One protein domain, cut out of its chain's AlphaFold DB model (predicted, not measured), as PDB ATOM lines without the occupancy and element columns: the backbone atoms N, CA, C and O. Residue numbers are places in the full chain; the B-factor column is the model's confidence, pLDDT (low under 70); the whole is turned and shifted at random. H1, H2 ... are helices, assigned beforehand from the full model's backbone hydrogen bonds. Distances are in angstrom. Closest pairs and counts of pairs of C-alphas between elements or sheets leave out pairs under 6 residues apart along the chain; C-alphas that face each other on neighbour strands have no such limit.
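This is residues 2 to 43 of the 198 residues of the protein "IS110 family transposase ISWpi13" of Wolbachia endosymbiont of Cylisticus convexus (UniProt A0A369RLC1). Three separate helices are strung along one open, hook-shaped chain: the small helix H1 stands at one end, a drawn-out stretch of residues 8 to 16 leads from it to the small helix H2, and the chain then swings round through residues 22 to 28 and folds back into H3, the longest helix. H3 comes near H2, while H1 is well away from both, and no two of the helices make a packed core. The printed part has 42 residues, with three named helices in the order H1, H2, H3 and no named strand, and its class is all helix. The whole is loose, with a radius of gyration of the C-alphas of 12.2 A, and its outline is elongated, spanning 36 by 19 by 18 A.

H1 is residues 2 to 7, and its first C-alpha, that of Phe 2, is at (74.165, 133.472, 83.181). From C-alpha 2 to C-alpha 7 it measures 8.8 A. H2 is residues 17 to 21, five residues from Ala 17 to Lys 21, with C-alpha 17 at (78.207, 117.922, 86.349) and 5.7 A from first to last C-alpha. H3 is residues 29 to 41, 13 residues measuring 18.4 A from the C-alpha of Gly 29 to that of Ser 41, which is at (91.699, 125.538, 78.380).

H1 touches no helix. H1 and H2 are apart, although they follow each other in the chain. H1 and H3 are apart too. H2 and H3 are close but not clearly touching, with 1 pair of C-alphas within 8 A: the closest, those of Val 20 and Leu 36, are 7.7 A apart. The centres of H2 and H3 are 12.1 A apart. In H1, H2 and H3 every O i to N i+4 pair is within hydrogen-bond range.

The two C-alphas farthest apart are those of Ser 7, the last residue of H1, and Gly 25, between H2 and H3, at 36.1 A. The first and last printed C-alphas, those of Phe 2 and Gly 43, are 19.8 A apart. The printed part has no cut. The link from H1 to H2, with 9 residues between them, and the link from H2 to H3, with 7, are both short but not tight. The mean pLDDT of the printed part is 79.1. The model's confidence is under 70 in residues 21 to 27, of which 21 belongs to H2.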
ATOM      1  N   PHE A   2      73.459 133.716  84.448       80.88
ATOM      2  CA  PHE A   2      74.165 133.472  83.181       80.88
ATOM      3  C   PHE A   2      73.948 134.542  82.095       80.88
ATOM      4  O   PHE A   2      74.874 134.829  81.351       80.88
ATOM      5  N   GLN A   3      72.766 135.162  82.040       79.38
ATOM      6  CA  GLN A   3      72.476 136.292  81.140       79.38
ATOM      7  C   GLN A   3      73.321 137.528  81.470       79.38
ATOM      8  O   GLN A   3      73.821 138.209  80.589       79.38
ATOM      9  N   ILE A   4      73.523 137.781  82.765       84.19
ATOM     10  CA  ILE A   4      74.320 138.911  83.250       84.19
ATOM     11  C   ILE A   4      75.781 138.726  82.821       84.19
ATOM     12  O   ILE A   4      76.405 139.654  82.324       84.19
ATOM     13  N   LEU A   5      76.316 137.510  82.941       85.12
ATOM     14  CA  LEU A   5      77.675 137.201  82.494       85.12
ATOM     15  C   LEU A   5      77.838 137.370  80.975       85.12
ATOM     16  O   LEU A   5      78.833 137.937  80.537       85.12
ATOM     17  N   GLU A   6      76.847 136.965  80.180       84.00
ATOM     18  CA  GLU A   6      76.855 137.214  78.731       84.00
ATOM     19  C   GLU A   6      76.790 138.711  78.397       84.00
ATOM     20  O   GLU A   6      77.508 139.155  77.507       84.00
ATOM     21  N   SER A   7      76.021 139.515  79.145       84.00
ATOM     22  CA  SER A   7      75.991 140.975  78.944       84.00
ATOM     23  C   SER A   7      77.323 141.667  79.249       84.00
ATOM     24  O   SER A   7      77.614 142.713  78.678       84.00
ATOM     25  N   TYR A   8      78.163 141.061  80.095       89.81
ATOM     26  CA  TYR A   8      79.533 141.514  80.346       89.81
ATOM     27  C   TYR A   8      80.548 140.981  79.317       89.81
ATOM     28  O   TYR A   8      81.743 141.226  79.460       89.81
ATOM     29  N   GLY A   9      80.098 140.258  78.285       86.25
ATOM     30  CA  GLY A   9      80.946 139.735  77.212       86.25
ATOM     31  C   GLY A   9      81.637 138.406  77.528       86.25
ATOM     32  O   GLY A   9      82.546 138.009  76.800       86.25
ATOM     33  N   PHE A  10      81.239 137.698  78.591       85.50
ATOM     34  CA  PHE A  10      81.796 136.379  78.890       85.50
ATOM     35  C   PHE A  10      81.158 135.285  78.027       85.50
ATOM     36  O   PHE A  10      79.935 135.200  77.907       85.50
ATOM     37  N   GLU A  11      81.982 134.370  77.513       83.56
ATOM     38  CA  GLU A  11      81.501 133.111  76.940       83.56
ATOM     39  C   GLU A  11      81.085 132.164  78.076       83.56
ATOM     40  O   GLU A  11      81.917 131.616  78.806       83.56
ATOM     41  N   VAL A  12      79.777 131.966  78.249       84.25
ATOM     42  CA  VAL A  12      79.235 131.136  79.329       84.25
ATOM     43  C   VAL A  12      78.917 129.733  78.819       84.25
ATOM     44  O   VAL A  12      77.966 129.527  78.068       84.25
ATOM     45  N   LYS A  13      79.655 128.729  79.304       84.38
ATOM     46  CA  LYS A  13      79.372 127.311  79.030       84.38
ATOM     47  C   LYS A  13      78.694 126.644  80.220       84.38
ATOM     48  O   LYS A  13      79.286 126.488  81.286       84.38
ATOM     49  N   LEU A  14      77.458 126.186  80.023       85.44
ATOM     50  CA  LEU A  14      76.796 125.293  80.972       85.44
ATOM     51  C   LEU A  14      77.341 123.877  80.774       85.44
ATOM     52  O   LEU A  14      77.205 123.334  79.689       85.44
ATOM     53  N   VAL A  15      77.922 123.243  81.790       85.50
ATOM     54  CA  VAL A  15      78.488 121.888  81.657       85.50
ATOM     55  C   VAL A  15      77.738 120.906  82.552       85.50
ATOM     56  O   VAL A  15      77.396 121.217  83.693       85.50
ATOM     57  N   ASN A  16      77.484 119.697  82.044       82.69
ATOM     58  CA  ASN A  16      76.867 118.641  82.836       82.69
ATOM     59  C   ASN A  16      77.827 118.174  83.938       82.69
ATOM     60  O   ASN A  16      78.901 117.641  83.658       82.69
ATOM     61  N   ALA A  17      77.402 118.304  85.195       78.56
ATOM     62  CA  ALA A  17      78.207 117.922  86.349       78.56
ATOM     63  C   ALA A  17      78.655 116.451  86.315       78.56
ATOM     64  O   ALA A  17      79.730 116.148  86.816       78.56
ATOM     65  N   ARG A  18      77.895 115.538  85.692       76.19
ATOM     66  CA  ARG A  18      78.283 114.119  85.570       76.19
ATOM     67  C   ARG A  18      79.555 113.915  84.745       76.19
ATOM     68  O   ARG A  18      80.290 112.972  85.006       76.19
ATOM     69  N   HIS A  19      79.818 114.787  83.772       73.38
ATOM     70  CA  HIS A  19      81.007 114.695  82.917       73.38
ATOM     71  C   HIS A  19      82.260 115.264  83.598       73.38
ATOM     72  O   HIS A  19      83.368 115.023  83.137       73.38
ATOM     73  N   VAL A  20      82.085 116.008  84.695       71.69
ATOM     74  CA  VAL A  20      83.163 116.710  85.405       71.69
ATOM     75  C   VAL A  20      83.444 116.092  86.777       71.69
ATOM     76  O   VAL A  20      84.599 115.989  87.176       71.69
ATOM     77  N   LYS A  21      82.405 115.672  87.514       65.88
ATOM     78  CA  LYS A  21      82.506 115.250  88.924       65.88
ATOM     79  C   LYS A  21      83.022 113.827  89.141       65.88
ATOM     80  O   LYS A  21      83.376 113.495  90.264       65.88
ATOM     81  N   ASN A  22      83.098 112.988  88.110       58.50
ATOM     82  CA  ASN A  22      83.500 111.584  88.261       58.50
ATOM     83  C   ASN A  22      85.027 111.369  88.257       58.50
ATOM     84  O   ASN A  22      85.486 110.305  87.851       58.50
ATOM     85  N   VAL A  23      85.825 112.347  88.700       58.41
ATOM     86  CA  VAL A  23      87.279 112.172  88.844       58.41
ATOM     87  C   VAL A  23      87.590 111.815  90.304       58.41
ATOM     88  O   VAL A  23      87.539 112.701  91.160       58.41
ATOM     89  N   PRO A  24      87.868 110.540  90.632       53.41
ATOM     90  CA  PRO A  24      88.208 110.151  91.998       53.41
ATOM     91  C   PRO A  24      89.500 110.849  92.453       53.41
ATOM     92  O   PRO A  24      90.460 110.940  91.691       53.41
ATOM     93  N   GLY A  25      89.529 111.333  93.702       61.00
ATOM     94  CA  GLY A  25      90.746 111.852  94.349       61.00
ATOM     95  C   GLY A  25      90.809 113.358  94.632       61.00
ATOM     96  O   GLY A  25      91.842 113.816  95.113       61.00
ATOM     97  N   ARG A  26      89.746 114.142  94.394       63.72
ATOM     98  CA  ARG A  26      89.735 115.590  94.697       63.72
ATOM     99  C   ARG A  26      88.726 115.929  95.784       63.72
ATOM    100  O   ARG A  26      87.551 115.595  95.677       63.72
ATOM    101  N   LYS A  27      89.219 116.518  96.877       61.28
ATOM    102  CA  LYS A  27      88.472 116.694  98.137       61.28
ATOM    103  C   LYS A  27      88.281 118.167  98.527       61.28
ATOM    104  O   LYS A  27      87.691 118.430  99.569       61.28
ATOM    105  N   SER A  28      88.760 119.125  97.720       74.00
ATOM    106  CA  SER A  28      88.613 120.564  97.989       74.00
ATOM    107  C   SER A  28      88.110 121.346  96.769       74.00
ATOM    108  O   SER A  28      88.568 121.146  95.645       74.00
ATOM    109  N   GLY A  29      87.189 122.291  97.002       76.75
ATOM    110  CA  GLY A  29      86.586 123.104  95.938       76.75
ATOM    111  C   GLY A  29      87.585 123.984  95.173       76.75
ATOM    112  O   GLY A  29      87.365 124.286  94.006       76.75
ATOM    113  N   VAL A  30      88.718 124.346  95.789       82.00
ATOM    114  CA  VAL A  30      89.798 125.098  95.121       82.00
ATOM    115  C   VAL A  30      90.473 124.247  94.040       82.00
ATOM    116  O   VAL A  30      90.668 124.719  92.921       82.00
ATOM    117  N   GLN A  31      90.780 122.981  94.348       79.56
ATOM    118  CA  GLN A  31      91.365 122.043  93.381       79.56
ATOM    119  C   GLN A  31      90.382 121.717  92.250       79.56
ATOM    120  O   GLN A  31      90.795 121.572  91.099       79.56
ATOM    121  N   ASP A  32      89.083 121.656  92.553       79.75
ATOM    122  CA  ASP A  32      88.041 121.445  91.546       79.75
ATOM    123  C   ASP A  32      87.936 122.620  90.561       79.75
ATOM    124  O   ASP A  32      87.843 122.396  89.353       79.75
ATOM    125  N   CYS A  33      88.009 123.868  91.040       83.19
ATOM    126  CA  CYS A  33      88.009 125.055  90.178       83.19
ATOM    127  C   CYS A  33      89.238 125.106  89.256       83.19
ATOM    128  O   CYS A  33      89.097 125.356  88.058       83.19
ATOM    129  N   GLN A  34      90.432 124.825  89.790       86.12
ATOM    130  CA  GLN A  34      91.669 124.768  88.999       86.12
ATOM    131  C   GLN A  34      91.597 123.681  87.923       86.12
ATOM    132  O   GLN A  34      91.998 123.892  86.779       86.12
ATOM    133  N   TRP A  35      91.038 122.522  88.266       82.75
ATOM    134  CA  TRP A  35      90.842 121.446  87.306       82.75
ATOM    135  C   TRP A  35      89.845 121.805  86.204       82.75
ATOM    136  O   TRP A  35      90.095 121.549  85.028       82.75
ATOM    137  N   LEU A  36      88.722 122.420  86.572       85.69
ATOM    138  CA  LEU A  36      87.735 122.916  85.618       85.69
ATOM    139  C   LEU A  36      88.341 123.929  84.646       85.69
ATOM    140  O   LEU A  36      88.081 123.847  83.446       85.69
ATOM    141  N   GLN A  37      89.185 124.837  85.141       86.75
ATOM    142  CA  GLN A  37      89.928 125.773  84.303       86.75
ATOM    143  C   GLN A  37      90.843 125.032  83.320       86.75
ATOM    144  O   GLN A  37      90.807 125.325  82.128       86.75
ATOM    145  N   GLN A  38      91.618 124.047  83.788       87.31
ATOM    146  CA  GLN A  38      92.494 123.249  82.922       87.31
ATOM    147  C   GLN A  38      91.699 122.520  81.830       87.31
ATOM    148  O   GLN A  38      92.050 122.599  80.654       87.31
ATOM    149  N   LEU A  39      90.591 121.865  82.188       86.56
ATOM    150  CA  LEU A  39      89.717 121.201  81.218       86.56
ATOM    151  C   LEU A  39      89.122 122.177  80.196       86.56
ATOM    152  O   LEU A  39      88.990 121.822  79.023       86.56
ATOM    153  N   HIS A  40      88.760 123.388  80.627       85.81
ATOM    154  CA  HIS A  40      88.256 124.427  79.735       85.81
ATOM    155  C   HIS A  40      89.333 124.893  78.750       85.81
ATOM    156  O   HIS A  40      89.059 124.962  77.554       85.81
ATOM    157  N   SER A  41      90.562 125.137  79.223       86.75
ATOM    158  CA  SER A  41      91.699 125.538  78.380       86.75
ATOM    159  C   SER A  41      92.039 124.496  77.312       86.75
ATOM    160  O   SER A  41      92.410 124.860  76.202       86.75
ATOM    161  N   TYR A  42      91.872 123.205  77.618       88.12
ATOM    162  CA  TYR A  42      92.065 122.116  76.653       88.12
ATOM    163  C   TYR A  42      90.846 121.851  75.750       88.12
ATOM    164  O   TYR A  42      90.893 120.950  74.916       88.12
ATOM    165  N   GLY A  43      89.735 122.578  75.919       84.69
ATOM    166  CA  GLY A  43      88.506 122.363  75.144       84.69
ATOM    167  C   GLY A  43      87.798 121.031  75.436       84.69
ATOM    168  O   GLY A  43      86.929 120.608  74.675       84.69
TER     169      GLY A  43